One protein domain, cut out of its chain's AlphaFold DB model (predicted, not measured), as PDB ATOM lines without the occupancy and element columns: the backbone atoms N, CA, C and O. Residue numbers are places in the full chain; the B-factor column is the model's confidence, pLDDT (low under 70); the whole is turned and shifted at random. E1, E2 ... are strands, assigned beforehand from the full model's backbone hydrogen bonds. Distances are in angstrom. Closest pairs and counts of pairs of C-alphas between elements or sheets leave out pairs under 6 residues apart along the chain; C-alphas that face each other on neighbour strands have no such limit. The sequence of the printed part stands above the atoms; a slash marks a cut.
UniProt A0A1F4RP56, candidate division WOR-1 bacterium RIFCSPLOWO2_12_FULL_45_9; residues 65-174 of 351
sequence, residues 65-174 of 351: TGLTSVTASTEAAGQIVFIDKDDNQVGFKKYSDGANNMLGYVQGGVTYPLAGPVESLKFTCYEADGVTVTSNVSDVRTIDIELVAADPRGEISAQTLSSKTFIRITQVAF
ATOM      1  N   THR A  65     139.553 133.668  79.502       82.12
ATOM      2  CA  THR A  65     140.605 132.946  78.777       82.12
ATOM      3  C   THR A  65     141.984 133.199  79.380       82.12
ATOM      4  O   THR A  65     142.843 132.324  79.327       82.12
ATOM      5  N   GLY A  66     142.188 134.341  80.043       81.25
ATOM      6  CA  GLY A  66     143.444 134.678  80.710       81.25
ATOM      7  C   GLY A  66     143.292 135.773  81.760       81.25
ATOM      8  O   GLY A  66     142.313 136.518  81.763       81.25
ATOM      9  N   LEU A  67     144.269 135.877  82.663       86.25
ATOM     10  CA  LEU A  67     144.319 136.896  83.711       86.25
ATOM     11  C   LEU A  67     145.364 137.963  83.356       86.25
ATOM     12  O   LEU A  67     146.505 137.634  83.057       86.25
ATOM     13  N   THR A  68     144.992 139.243  83.404       87.12
ATOM     14  CA  THR A  68     145.909 140.361  83.121       87.12
ATOM     15  C   THR A  68     146.546 140.903  84.394       87.12
ATOM     16  O   THR A  68     147.742 141.167  84.433       87.12
ATOM     17  N   SER A  69     145.748 141.135  85.436       86.81
ATOM     18  CA  SER A  69     146.250 141.645  86.714       86.81
ATOM     19  C   SER A  69     145.297 141.322  87.855       86.81
ATOM     20  O   SER A  69     144.087 141.187  87.663       86.81
ATOM     21  N   VAL A  70     145.849 141.226  89.060       92.56
ATOM     22  CA  VAL A  70     145.089 141.067  90.299       92.56
ATOM     23  C   VAL A  70     145.796 141.826  91.418       92.56
ATOM     24  O   VAL A  70     147.023 141.838  91.499       92.56
ATOM     25  N   THR A  71     145.033 142.505  92.267       93.31
ATOM     26  CA  THR A  71     145.562 143.157  93.473       93.31
ATOM     27  C   THR A  71     146.013 142.127  94.504       93.31
ATOM     28  O   THR A  71     145.457 141.033  94.566       93.31
ATOM     29  N   ALA A  72     146.954 142.500  95.374       88.94
ATOM     30  CA  ALA A  72     147.392 141.648  96.479       88.94
ATOM     31  C   ALA A  72     146.219 141.193  97.369       88.94
ATOM     32  O   ALA A  72     145.285 141.956  97.619       88.94
ATOM     33  N   SER A  73     146.299 139.978  97.918       89.94
ATOM     34  CA  SER A  73     145.239 139.382  98.752       89.94
ATOM     35  C   SER A  73     144.946 140.146 100.047       89.94
ATOM     36  O   SER A  73     143.878 139.998 100.641       89.94
ATOM     37  N   THR A  74     145.868 141.007 100.478       89.38
ATOM     38  CA  THR A  74     145.708 141.890 101.638       89.38
ATOM     39  C   THR A  74     144.924 143.170 101.333       89.38
ATOM     40  O   THR A  74     144.488 143.842 102.267       89.38
ATOM     41  N   GLU A  75     144.739 143.526 100.058       93.00
ATOM     42  CA  GLU A  75     144.124 144.788  99.637       93.00
ATOM     43  C   GLU A  75     142.595 144.727  99.734       93.00
ATOM     44  O   GLU A  75     141.938 143.971  99.023       93.00
ATOM     45  N   ALA A  76     142.001 145.548 100.606       93.19
ATOM     46  CA  ALA A  76     140.549 145.571 100.809       93.19
ATOM     47  C   ALA A  76     139.786 146.271  99.668       93.19
ATOM     48  O   ALA A  76     138.567 146.097  99.540       93.19
ATOM     49  N   ALA A  77     140.477 147.080  98.858       94.25
ATOM     50  CA  ALA A  77     139.972 147.665  97.620       94.25
ATOM     51  C   ALA A  77     140.398 146.839  96.398       94.25
ATOM     52  O   ALA A  77     140.975 147.365  95.449       94.25
ATOM     53  N   GLY A  78     140.118 145.536  96.436       94.94
ATOM     54  CA  GLY A  78     140.586 144.605  95.425       94.94
ATOM     55  C   GLY A  78     140.096 144.925  94.014       94.94
ATOM     56  O   GLY A  78     138.980 145.417  93.802       94.94
ATOM     57  N   GLN A  79     140.944 144.594  93.047       95.88
ATOM     58  CA  GLN A  79     140.672 144.652  91.619       95.88
ATOM     59  C   GLN A  79     141.248 143.409  90.936       95.88
ATOM     60  O   GLN A  79     142.346 142.957  91.254       95.88
ATOM     61  N   ILE A  80     140.507 142.891  89.963       94.62
ATOM     62  CA  ILE A  80     140.934 141.817  89.071       94.62
ATOM     63  C   ILE A  80     140.602 142.201  87.628       94.62
ATOM     64  O   ILE A  80     139.507 142.695  87.359       94.62
ATOM     65  N   VAL A  81     141.544 142.003  86.710       93.38
ATOM     66  CA  VAL A  81     141.401 142.277  85.272       93.38
ATOM     67  C   VAL A  81     141.768 141.019  84.503       93.38
ATOM     68  O   VAL A  81     142.823 140.435  84.747       93.38
ATOM     69  N   PHE A  82     140.909 140.609  83.582       91.38
ATOM     70  CA  PHE A  82     141.024 139.379  82.810       91.38
ATOM     71  C   PHE A  82     140.534 139.592  81.374       91.38
ATOM     72  O   PHE A  82     139.927 140.614  81.051       91.38
ATOM     73  N   ILE A  83     140.831 138.622  80.518       88.12
ATOM     74  CA  ILE A  83     140.382 138.572  79.129       88.12
ATOM     75  C   ILE A  83     139.131 137.694  79.082       88.12
ATOM     76  O   ILE A  83     139.145 136.574  79.603       88.12
ATOM     77  N   ASP A  84     138.034 138.215  78.535       87.94
ATOM     78  CA  ASP A  84     136.805 137.443  78.345       87.94
ATOM     79  C   ASP A  84     136.899 136.480  77.145       87.94
ATOM     80  O   ASP A  84     137.895 136.420  76.430       87.94
ATOM     81  N   LYS A  85     135.845 135.689  76.922       83.12
ATOM     82  CA  LYS A  85     135.764 134.735  75.801       83.12
ATOM     83  C   LYS A  85     135.795 135.383  74.404       83.12
ATOM     84  O   LYS A  85     135.879 134.652  73.423       83.12
ATOM     85  N   ASP A  86     135.624 136.701  74.324       83.94
ATOM     86  CA  ASP A  86     135.565 137.495  73.095       83.94
ATOM     87  C   ASP A  86     136.824 138.390  72.960       83.94
ATOM     88  O   ASP A  86     136.795 139.385  72.236       83.94
ATOM     89  N   ASP A  87     137.902 138.055  73.683       81.31
ATOM     90  CA  ASP A  87     139.201 138.745  73.734       81.31
ATOM     91  C   ASP A  87     139.166 140.204  74.222       81.31
ATOM     92  O   ASP A  87     140.098 140.984  74.006       81.31
ATOM     93  N   ASN A  88     138.119 140.599  74.953       84.75
ATOM     94  CA  ASN A  88     138.052 141.927  75.550       84.75
ATOM     95  C   ASN A  88     138.662 141.931  76.949       84.75
ATOM     96  O   ASN A  88     138.407 141.055  77.776       84.75
ATOM     97  N   GLN A  89     139.403 142.994  77.252       89.06
ATOM     98  CA  GLN A  89     139.877 143.241  78.604       89.06
ATOM     99  C   GLN A  89     138.740 143.789  79.475       89.06
ATOM    100  O   GLN A  89     138.234 144.899  79.264       89.06
ATOM    101  N   VAL A  90     138.365 143.010  80.482       95.12
ATOM    102  CA  VAL A  90     137.294 143.312  81.434       95.12
ATOM    103  C   VAL A  90     137.772 143.054  82.861       95.12
ATOM    104  O   VAL A  90     138.870 142.548  83.091       95.12
ATOM    105  N   GLY A  91     136.986 143.430  83.863       96.38
ATOM    106  CA  GLY A  91     137.391 143.190  85.241       96.38
ATOM    107  C   GLY A  91     136.340 143.507  86.284       96.38
ATOM    108  O   GLY A  91     135.266 144.027  85.988       96.38
ATOM    109  N   PHE A  92     136.685 143.239  87.537       97.81
ATOM    110  CA  PHE A  92     135.903 143.652  88.696       97.81
ATOM    111  C   PHE A  92     136.763 144.489  89.622       97.81
ATOM    112  O   PHE A  92     137.953 144.225  89.792       97.81
ATOM    113  N   LYS A  93     136.157 145.490  90.255       97.38
ATOM    114  CA  LYS A  93     136.822 146.269  91.298       97.38
ATOM    115  C   LYS A  93     135.835 146.777  92.326       97.38
ATOM    116  O   LYS A  93     134.668 147.024  92.012       97.38
ATOM    117  N   LYS A  94     136.325 147.033  93.533       97.00
ATOM    118  CA  LYS A  94     135.640 147.937  94.456       97.00
ATOM    119  C   LYS A  94     135.883 149.382  94.011       97.00
ATOM    120  O   LYS A  94     137.014 149.764  93.723       97.00
ATOM    121  N   TYR A  95     134.838 150.197  93.958       95.94
ATOM    122  CA  TYR A  95     134.948 151.623  93.637       95.94
ATOM    123  C   TYR A  95     133.936 152.449  94.437       95.94
ATOM    124  O   TYR A  95     133.005 151.892  95.005       95.94
ATOM    125  N   SER A  96     134.116 153.769  94.497       94.38
ATOM    126  CA  SER A  96     133.135 154.680  95.102       94.38
ATOM    127  C   SER A  96     132.276 155.329  94.019       94.38
ATOM    128  O   SER A  96     132.816 155.836  93.036       94.38
ATOM    129  N   ASP A  97     130.954 155.337  94.203       91.50
ATOM    130  CA  ASP A  97     130.005 156.068  93.346       91.50
ATOM    131  C   ASP A  97     129.746 157.513  93.829       91.50
ATOM    132  O   ASP A  97     128.895 158.219  93.288       91.50
ATOM    133  N   GLY A  98     130.488 157.958  94.849       89.12
ATOM    134  CA  GLY A  98     130.335 159.257  95.507       89.12
ATOM    135  C   GLY A  98     129.467 159.221  96.768       89.12
ATOM    136  O   GLY A  98     129.643 160.080  97.631       89.12
ATOM    137  N   ALA A  99     128.590 158.226  96.920       88.75
ATOM    138  CA  ALA A  99     127.763 158.034  98.113       88.75
ATOM    139  C   ALA A  99     128.132 156.753  98.873       88.75
ATOM    140  O   ALA A  99     128.170 156.750 100.101       88.75
ATOM    141  N   ASN A 100     128.426 155.676  98.149       91.06
ATOM    142  CA  ASN A 100     128.694 154.350  98.674       91.06
ATOM    143  C   ASN A 100     129.898 153.713  97.974       91.06
ATOM    144  O   ASN A 100     130.248 154.031  96.837       91.06
ATOM    145  N   ASN A 101     130.507 152.746  98.656       94.44
ATOM    146  CA  ASN A 101     131.453 151.834  98.027       94.44
ATOM    147  C   ASN A 101     130.679 150.688  97.375       94.44
ATOM    148  O   ASN A 101     129.883 150.030  98.037       94.44
ATOM    149  N   MET A 102     130.935 150.442  96.099       95.44
ATOM    150  CA  MET A 102     130.212 149.511  95.244       95.44
ATOM    151  C   MET A 102     131.171 148.465  94.670       95.44
ATOM    152  O   MET A 102     132.357 148.729  94.460       95.44
ATOM    153  N   LEU A 103     130.647 147.278  94.376       96.94
ATOM    154  CA  LEU A 103     131.258 146.335  93.446       96.94
ATOM    155  C   LEU A 103     130.933 146.801  92.025       96.94
ATOM    156  O   LEU A 103     129.762 146.948  91.667       96.94
ATOM    157  N   GLY A 104     131.966 147.024  91.220       97.06
ATOM    158  CA  GLY A 104     131.847 147.448  89.833       97.06
ATOM    159  C   GLY A 104     132.360 146.407  88.850       97.06
ATOM    160  O   GLY A 104     133.331 145.705  89.133       97.06
ATOM    161  N   TYR A 105     131.728 146.363  87.682       97.06
ATOM    162  CA  TYR A 105     132.216 145.678  86.489       97.06
ATOM    163  C   TYR A 105     132.905 146.689  85.569       97.06
ATOM    164  O   TYR A 105     132.351 147.752  85.292       97.06
ATOM    165  N   VAL A 106     134.120 146.390  85.125       95.88
ATOM    166  CA  VAL A 106     134.935 147.260  84.274       95.88
ATOM    167  C   VAL A 106     134.936 146.709  82.857       95.88
ATOM    168  O   VAL A 106     135.319 145.563  82.648       95.88
ATOM    169  N   GLN A 107     134.549 147.536  81.889       92.06
ATOM    170  CA  GLN A 107     134.592 147.203  80.466       92.06
ATOM    171  C   GLN A 107     134.889 148.470  79.660       92.06
ATOM    172  O   GLN A 107     134.281 149.515  79.896       92.06
ATOM    173  N   GLY A 108     135.859 148.402  78.742       85.12
ATOM    174  CA  GLY A 108     136.235 149.547  77.898       85.12
ATOM    175  C   GLY A 108     136.685 150.784  78.688       85.12
ATOM    176  O   GLY A 108     136.406 151.910  78.288       85.12
ATOM    177  N   GLY A 109     137.310 150.589  79.857       84.50
ATOM    178  CA  GLY A 109     137.740 151.671  80.755       84.50
ATOM    179  C   GLY A 109     136.620 152.319  81.584       84.50
ATOM    180  O   GLY A 109     136.902 153.138  82.459       84.50
ATOM    181  N   VAL A 110     135.360 151.932  81.371       91.94
ATOM    182  CA  VAL A 110     134.198 152.414  82.130       91.94
ATOM    183  C   VAL A 110     133.855 151.420  83.236       91.94
ATOM    184  O   VAL A 110     134.038 150.216  83.082       91.94
ATOM    185  N   THR A 111     133.388 151.917  84.385       95.44
ATOM    186  CA  THR A 111     132.956 151.086  85.521       95.44
ATOM    187  C   THR A 111     131.446 151.173  85.698       95.44
ATOM    188  O   THR A 111     130.908 152.265  85.874       95.44
ATOM    189  N   TYR A 112     130.779 150.024  85.689       94.81
ATOM    190  CA  TYR A 112     129.339 149.878  85.862       94.81
ATOM    191  C   TYR A 112     129.024 149.302  87.249       94.81
ATOM    192  O   TYR A 112     129.688 148.347  87.659       94.81
ATOM    193  N   PRO A 113     128.027 149.833  87.979       94.75
ATOM    194  CA  PRO A 113     127.624 149.275  89.267       94.75
ATOM    195  C   PRO A 113     127.050 147.869  89.078       94.75
ATOM    196  O   PRO A 113     126.144 147.673  88.270       94.75
ATOM    197  N   LEU A 114     127.560 146.903  89.842       94.06
ATOM    198  CA  LEU A 114     127.105 145.514  89.803       94.06
ATOM    199  C   LEU A 114     126.354 145.122  91.075       94.06
ATOM    200  O   LEU A 114     125.267 144.557  91.008       94.06
ATOM    201  N   ALA A 115     126.943 145.412  92.233       93.25
ATOM    202  CA  ALA A 115     126.366 145.121  93.538       93.25
ATOM    203  C   ALA A 115     126.893 146.114  94.575       93.25
ATOM    204  O   ALA A 115     127.919 146.763  94.376       93.25
ATOM    205  N   GLY A 116     126.217 146.211  95.708       89.69
ATOM    206  CA  GLY A 116     126.686 146.999  96.840       89.69
ATOM    207  C   GLY A 116     125.563 147.655  97.630       89.69
ATOM    208  O   GLY A 116     124.399 147.552  97.237       89.69
ATOM    209  N   PRO A 117     125.894 148.326  98.738       94.25
ATOM    210  CA  PRO A 117     127.248 148.686  99.165       94.25
ATOM    211  C   PRO A 117     128.141 147.526  99.630       94.25
ATOM    212  O   PRO A 117     127.661 146.463 100.023       94.25
ATOM    213  N   VAL A 118     129.458 147.734  99.581       95.50
ATOM    214  CA  VAL A 118     130.485 146.756  99.975       95.50
ATOM    215  C   VAL A 118     131.576 147.417 100.824       95.50
ATOM    216  O   VAL A 118     132.073 148.498 100.505       95.50
ATOM    217  N   GLU A 119     131.985 146.763 101.907       95.31
ATOM    218  CA  GLU A 119     133.099 147.195 102.760       95.31
ATOM    219  C   GLU A 119     134.450 146.781 102.173       95.31
ATOM    220  O   GLU A 119     135.376 147.597 102.113       95.31
ATOM    221  N   SER A 120     134.559 145.550 101.674       96.25
ATOM    222  CA  SER A 120     135.779 145.043 101.044       96.25
ATOM    223  C   SER A 120     135.499 144.037  99.938       96.25
ATOM    224  O   SER A 120     134.496 143.325  99.960       96.25
ATOM    225  N   LEU A 121     136.440 143.970  99.004       97.56
ATOM    226  CA  LEU A 121     136.559 142.940  97.981       97.56
ATOM    227  C   LEU A 121     138.017 142.488  97.981       97.56
ATOM    228  O   LEU A 121     138.896 143.336  97.848       97.56
ATOM    229  N   LYS A 122     138.270 141.192  98.140       97.38
ATOM    230  CA  LYS A 122     139.618 140.615  98.124       97.38
ATOM    231  C   LYS A 122     139.674 139.407  97.206       97.38
ATOM    232  O   LYS A 122     138.710 138.646  97.111       97.38
ATOM    233  N   PHE A 123     140.837 139.221  96.596       96.19
ATOM    234  CA  PHE A 123     141.146 138.091  95.732       96.19
ATOM    235  C   PHE A 123     142.376 137.376  96.277       96.19
ATOM    236  O   PHE A 123     143.412 138.001  96.482       96.19
ATOM    237  N   THR A 124     142.272 136.072  96.510       93.69
ATOM    238  CA  THR A 124     143.425 135.222  96.822       93.69
ATOM    239  C   THR A 124     143.585 134.205  95.707       93.69
ATOM    240  O   THR A 124     142.695 133.388  95.480       93.69
ATOM    241  N   CYS A 125     144.701 134.284  94.993       92.19
ATOM    242  CA  CYS A 125     144.990 133.431  93.850       92.19
ATOM    243  C   CYS A 125     145.905 132.278  94.256       92.19
ATOM    244  O   CYS A 125     146.823 132.462  95.053       92.19
ATOM    245  N   TYR A 126     145.648 131.107  93.686       83.31
ATOM    246  CA  TYR A 126     146.403 129.888  93.926       83.31
ATOM    247  C   TYR A 126     146.796 129.221  92.612       83.31
ATOM    248  O   TYR A 126     146.092 129.356  91.601       83.31
ATOM    249  N   GLU A 127     147.879 128.458  92.667       83.31
ATOM    250  CA  GLU A 127     148.372 127.614  91.582       83.31
ATOM    251  C   GLU A 127     147.452 126.406  91.313       83.31
ATOM    252  O   GLU A 127     146.335 126.296  91.839       83.31
ATOM    253  N   ALA A 128     147.903 125.493  90.445       72.69
ATOM    254  CA  ALA A 128     147.172 124.286  90.055       72.69
ATOM    255  C   ALA A 128     146.846 123.359  91.238       72.69
ATOM    256  O   ALA A 128     145.839 122.651  91.200       72.69
ATOM    257  N   ASP A 129     147.657 123.394  92.297       67.50
ATOM    258  CA  ASP A 129     147.445 122.620  93.522       67.50
ATOM    259  C   ASP A 129     146.267 123.138  94.376       67.50
ATOM    260  O   ASP A 129     145.760 122.425  95.244       67.50
ATOM    261  N   GLY A 130     145.802 124.368  94.127       69.12
ATOM    262  CA  GLY A 130     144.744 125.031  94.885       69.12
ATOM    263  C   GLY A 130     145.119 125.421  96.322       69.12
ATOM    264  O   GLY A 130     144.211 125.749  97.098       69.12
ATOM    265  N   VAL A 131     146.410 125.382  96.675       76.56
ATOM    266  CA  VAL A 131     146.951 125.619  98.026       76.56
ATOM    267  C   VAL A 131     148.078 126.654  98.017       76.56
ATOM    268  O   VAL A 131     148.093 127.527  98.888       76.56
ATOM    269  N   THR A 132     148.984 126.601  97.044       77.62
ATOM    270  CA  THR A 132     150.113 127.530  96.933       77.62
ATOM    271  C   THR A 132     149.624 128.877  96.423       77.62
ATOM    272  O   THR A 132     149.047 128.972  95.343       77.62
ATOM    273  N   VAL A 133     149.795 129.925  97.235       84.06
ATOM    274  CA  VAL A 133     149.372 131.289  96.888       84.06
ATOM    275  C   VAL A 133     150.383 131.899  95.929       84.06
ATOM    276  O   VAL A 133     151.568 131.956  96.245       84.06
ATOM    277  N   THR A 134     149.902 132.437  94.812       80.44
ATOM    278  CA  THR A 134     150.744 133.095  93.809       80.44
ATOM    279  C   THR A 134     150.186 134.462  93.429       80.44
ATOM    280  O   THR A 134     148.973 134.681  93.384       80.44
ATOM    281  N   SER A 135     151.088 135.403  93.163       71.62
ATOM    282  CA  SER A 135     150.778 136.695  92.541       71.62
ATOM    283  C   SER A 135     151.165 136.737  91.063       71.62
ATOM    284  O   SER A 135     150.899 137.739  90.399       71.62
ATOM    285  N   ASN A 136     151.800 135.682  90.546       75.56
ATOM    286  CA  ASN A 136     152.100 135.562  89.130       75.56
ATOM    287  C   ASN A 136     150.825 135.161  88.385       75.56
ATOM    288  O   ASN A 136     150.288 134.073  88.586       75.56
ATOM    289  N   VAL A 137     150.330 136.053  87.526       81.06
ATOM    290  CA  VAL A 137     149.051 135.875  86.823       81.06
ATOM    291  C   VAL A 137     149.030 134.648  85.911       81.06
ATOM    292  O   VAL A 137     147.960 134.071  85.718       81.06
ATOM    293  N   SER A 138     150.189 134.222  85.399       73.69
ATOM    294  CA  SER A 138     150.313 133.049  84.526       73.69
ATOM    295  C   SER A 138     150.116 131.726  85.267       73.69
ATOM    296  O   SER A 138     149.629 130.764  84.670       73.69
ATOM    297  N   ASP A 139     150.408 131.688  86.568       77.94
ATOM    298  CA  ASP A 139     150.363 130.462  87.374       77.94
ATOM    299  C   ASP A 139     149.006 130.284  88.068       77.94
ATOM    300  O   ASP A 139     148.665 129.199  88.537       77.94
ATOM    301  N   VAL A 140     148.174 131.333  88.090       81.56
ATOM    302  CA  VAL A 140     146.852 131.294  88.720       81.56
ATOM    303  C   VAL A 140     145.969 130.244  88.046       81.56
ATOM    304  O   VAL A 140     145.739 130.261  86.839       81.56
ATOM    305  N   ARG A 141     145.410 129.329  88.833       83.00
ATOM    306  CA  ARG A 141     144.397 128.358  88.378       83.00
ATOM    307  C   ARG A 141     143.134 128.411  89.220       83.00
ATOM    308  O   ARG A 141     142.038 128.162  88.714       83.00
ATOM    309  N   THR A 142     143.269 128.802  90.483       88.06
ATOM    310  CA  THR A 142     142.156 128.917  91.425       88.06
ATOM    311  C   THR A 142     142.136 130.306  92.048       88.06
ATOM    312  O   THR A 142     143.170 130.836  92.434       88.06
ATOM    313  N   ILE A 143     140.951 130.893  92.181       92.06
ATOM    314  CA  ILE A 143     140.747 132.210  92.784       92.06
ATOM    315  C   ILE A 143     139.697 132.081  93.879       92.06
ATOM    316  O   ILE A 143     138.586 131.600  93.640       92.06
ATOM    317  N   ASP A 144     140.052 132.511  95.082       94.19
ATOM    318  CA  ASP A 144     139.129 132.704  96.190       94.19
ATOM    319  C   ASP A 144     138.754 134.182  96.292       94.19
ATOM    320  O   ASP A 144     139.618 135.063  96.306       94.19
ATOM    321  N   ILE A 145     137.455 134.444  96.308       95.75
ATOM    322  CA  ILE A 145     136.873 135.780  96.277       95.75
ATOM    323  C   ILE A 145     136.167 135.993  97.604       95.75
ATOM    324  O   ILE A 145     135.199 135.294  97.900       95.75
ATOM    325  N   GLU A 146     136.608 136.982  98.374       97.19
ATOM    326  CA  GLU A 146     135.949 137.419  99.605       97.19
ATOM    327  C   GLU A 146     135.285 138.778  99.367       97.19
ATOM    328  O   GLU A 146     135.939 139.762  99.017       97.19
ATOM    329  N   LEU A 147     133.970 138.835  99.574       96.25
ATOM    330  CA  LEU A 147     133.153 140.037  99.466       96.25
ATOM    331  C   LEU A 147     132.480 140.316 100.809       96.25
ATOM    332  O   LEU A 147     131.746 139.477 101.327       96.25
ATOM    333  N   VAL A 148     132.665 141.519 101.345       96.50
ATOM    334  CA  VAL A 148     131.962 141.970 102.552       96.50
ATOM    335  C   VAL A 148     130.877 142.955 102.131       96.50
ATOM    336  O   VAL A 148     131.163 144.108 101.817       96.50
ATOM    337  N   ALA A 149     129.630 142.484 102.069       94.88
ATOM    338  CA  ALA A 149     128.469 143.283 101.681       94.88
ATOM    339  C   ALA A 149     127.925 144.065 102.885       94.88
ATOM    340  O   ALA A 149     127.799 143.507 103.976       94.88
ATOM    341  N   ALA A 150     127.583 145.335 102.692       92.50
ATOM    342  CA  ALA A 150     127.242 146.257 103.771       92.50
ATOM    343  C   ALA A 150     125.874 146.922 103.571       92.50
ATOM    344  O   ALA A 150     125.361 147.022 102.457       92.50
ATOM    345  N   ASP A 151     125.292 147.396 104.670       89.56
ATOM    346  CA  ASP A 151     124.099 148.242 104.651       89.56
ATOM    347  C   ASP A 151     124.498 149.699 104.367       89.56
ATOM    348  O   ASP A 151     125.333 150.233 105.102       89.56
ATOM    349  N   PRO A 152     123.876 150.389 103.391       83.06
ATOM    350  CA  PRO A 152     124.144 151.805 103.129       83.06
ATOM    351  C   PRO A 152     123.981 152.711 104.356       83.06
ATOM    352  O   PRO A 152     124.562 153.791 104.414       83.06
ATOM    353  N   ARG A 153     123.158 152.304 105.329       82.56
ATOM    354  CA  ARG A 153     122.875 153.087 106.541       82.56
ATOM    355  C   ARG A 153     123.717 152.678 107.750       82.56
ATOM    356  O   ARG A 153     123.665 153.369 108.760       82.56
ATOM    357  N   GLY A 154     124.463 151.574 107.667       81.06
ATOM    358  CA  GLY A 154     125.218 151.019 108.796       81.06
ATOM    359  C   GLY A 154     124.350 150.506 109.957       81.06
ATOM    360  O   GLY A 154     124.858 150.306 111.057       81.06
ATOM    361  N   GLU A 155     123.049 150.292 109.739       84.00
ATOM    362  CA  GLU A 155     122.099 149.826 110.763       84.00
ATOM    363  C   GLU A 155     122.092 148.295 110.897       84.00
ATOM    364  O   GLU A 155     121.618 147.741 111.898       84.00
ATOM    365  N   ILE A 156     122.600 147.608 109.871       87.12
ATOM    366  CA  ILE A 156     122.738 146.157 109.793       87.12
ATOM    367  C   ILE A 156     124.217 145.830 109.601       87.12
ATOM    368  O   ILE A 156     124.879 146.379 108.724       87.12
ATOM    369  N   SER A 157     124.738 144.916 110.422       88.62
ATOM    370  CA  SER A 157     126.131 144.476 110.329       88.62
ATOM    371  C   SER A 157     126.430 143.850 108.969       88.62
ATOM    372  O   SER A 157     125.651 143.027 108.472       88.62
ATOM    373  N   ALA A 158     127.592 144.189 108.414       91.69
ATOM    374  CA  ALA A 158     128.052 143.653 107.148       91.69
ATOM    375  C   ALA A 158     128.134 142.119 107.151       91.69
ATOM    376  O   ALA A 158     128.287 141.472 108.194       91.69
ATOM    377  N   GLN A 159     127.970 141.531 105.972       94.06
ATOM    378  CA  GLN A 159     127.952 140.091 105.760       94.06
ATOM    379  C   GLN A 159     129.105 139.696 104.843       94.06
ATOM    380  O   GLN A 159     129.159 140.124 103.690       94.06
ATOM    381  N   THR A 160     129.997 138.849 105.351       94.62
ATOM    382  CA  THR A 160     131.061 138.239 104.552       94.62
ATOM    383  C   THR A 160     130.504 137.076 103.748       94.62
ATOM    384  O   THR A 160     129.832 136.187 104.276       94.62
ATOM    385  N   LEU A 161     130.799 137.085 102.458       92.69
ATOM    386  CA  LEU A 161     130.481 136.037 101.513       92.69
ATOM    387  C   LEU A 161     131.773 135.660 100.794       92.69
ATOM    388  O   LEU A 161     132.495 136.541 100.328       92.69
ATOM    389  N   SER A 162     132.029 134.364 100.666       92.44
ATOM    390  CA  SER A 162     133.207 133.866  99.961       92.44
ATOM    391  C   SER A 162     132.798 132.898  98.866       92.44
ATOM    392  O   SER A 162     131.824 132.153  99.010       92.44
ATOM    393  N   SER A 163     133.537 132.905  97.764       89.94
ATOM    394  CA  SER A 163     133.379 131.920  96.704       89.94
ATOM    395  C   SER A 163     134.721 131.589  96.082       89.94
ATOM    396  O   SER A 163     135.483 132.479  95.721       89.94
ATOM    397  N   LYS A 164     134.938 130.298  95.851       88.19
ATOM    398  CA  LYS A 164     136.099 129.790  95.129       88.19
ATOM    399  C   LYS A 164     135.708 129.454  93.694       88.19
ATOM    400  O   LYS A 164     134.653 128.862  93.444       88.19
ATOM    401  N   THR A 165     136.547 129.832  92.742       88.00
ATOM    402  CA  THR A 165     136.365 129.495  91.336       88.00
ATOM    403  C   THR A 165     137.675 129.105  90.683       88.00
ATOM    404  O   THR A 165     138.743 129.537  91.101       88.00
ATOM    405  N   PHE A 166     137.572 128.295  89.640       84.38
ATOM    406  CA  PHE A 166     138.680 128.002  88.748       84.38
ATOM    407  C   PHE A 166     138.605 128.960  87.569       84.38
ATOM    408  O   PHE A 166     137.502 129.289  87.113       84.38
ATOM    409  N   ILE A 167     139.760 129.396  87.091       79.81
ATOM    410  CA  ILE A 167     139.880 130.093  85.818       79.81
ATOM    411  C   ILE A 167     140.460 129.104  84.817       79.81
ATOM    412  O   ILE A 167     141.463 128.437  85.081       79.81
ATOM    413  N   ARG A 168     139.796 128.966  83.669       64.62
ATOM    414  CA  ARG A 168     140.358 128.200  82.567       64.62
ATOM    415  C   ARG A 168     141.329 129.129  81.865       64.62
ATOM    416  O   ARG A 168     140.943 129.843  80.953       64.62
ATOM    417  N   ILE A 169     142.577 129.139  82.321       56.03
ATOM    418  CA  ILE A 169     143.625 129.796  81.555       56.03
ATOM    419  C   ILE A 169     143.822 128.949  80.296       56.03
ATOM    420  O   ILE A 169     144.567 127.971  80.288       56.03
ATOM    421  N   THR A 170     143.080 129.288  79.243       49.41
ATOM    422  CA  THR A 170     143.470 128.969  77.873       49.41
ATOM    423  C   THR A 170     144.603 129.935  77.620       49.41
ATOM    424  O   THR A 170     144.359 131.056  77.194       49.41
ATOM    425  N   GLN A 171     145.802 129.590  78.079       41.53
ATOM    426  CA  GLN A 171     146.894 130.541  78.143       41.53
ATOM    427  C   GLN A 171     147.171 131.074  76.739       41.53
ATOM    428  O   GLN A 171     147.848 130.437  75.948       41.53
ATOM    429  N   VAL A 172     146.657 132.266  76.450       41.44
ATOM    430  CA  VAL A 172     147.201 133.159  75.431       41.44
ATOM    431  C   VAL A 172     148.008 134.243  76.142       41.44
ATOM    432  O   VAL A 172     147.974 135.419  75.820       41.44
ATOM    433  N   ALA A 173     148.753 133.838  77.163       43.12
ATOM    434  CA  ALA A 173     150.141 134.229  77.177       43.12
ATOM    435  C   ALA A 173     150.874 133.018  76.609       43.12
ATOM    436  O   ALA A 173     151.252 132.120  77.361       43.12
ATOM    437  N   PHE A 174     151.067 132.978  75.289       47.47
ATOM    438  CA  PHE A 174     152.305 132.393  74.797       47.47
ATOM    439  C   PHE A 174     153.382 133.133  75.585       47.47
ATOM    440  O   PHE A 174     153.677 134.297  75.319       47.47
TER     441      PHE A 174
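Overview. This is residues 65 to 174 of the 351 residues of a protein of candidate division WOR-1 bacterium RIFCSPLOWO2_12_FULL_45_9 (UniProt A0A1F4RP56). A strongly twisted sheet of five strands, E1 to E5, is partly face to face with a smaller sheet of three, E6 to E8, in a loose sandwich whose strands cross at 36 degrees. The two sheets meet through E6, which has C-alphas within 8 A of E1, E2, E3 and E4, while E7 and E8 are apart from the five strands of the large sheet. The 110 printed residues hold eight named strands, E1 to E8 along the chain, and no named helix: all strand, both sheets antiparallel in chain order. The whole is compact, with a radius of gyration of the C-alphas of 14.5 A, and spans 48 by 32 by 18 A, only just flat.

Along the chain. The large sheet holds E1, residues 66 to 70, from C-alpha 66 at (143.444, 134.678, 80.710); E2, 79 to 83; E3, 89 to 96, 21.2 A long, which bends by 57 degrees at residue 93; E4, 101 to 107; and E5, 110 to 115. The small sheet holds E6, 118 to 126, 24.0 A; E7, 142 to 149, 22.3 A; and E8, 159 to 166, 23.5 A, ending at C-alpha 166 (138.680, 128.002, 88.748).

Arrangement. E1 to E5 form a meander, each strand the antiparallel neighbour of the one before, with N 81 and O 69 at 2.8 A, N 80 and O 92 at 2.9 A, N 93 and O 104 at 3.0 A, and N 105 and O 112 at 2.8 A. E6 to E8 form another, with N 124 and O 144 at 2.8 A and N 145 and O 163 at 2.8 A. The closest C-alphas of E4 and E6 are Met 102 and Val 118, 5.5 A. E7 and E8 are apart from E1 to E5.

Size, cuts and confidence. The farthest C-alphas, Glu 155 and Phe 174, are 50.1 A apart. The printed part has no cut. The link E6 to E7, residues 127 to 141, is long. Residues 129 to 130 and 168 to 174 have pLDDT under 70.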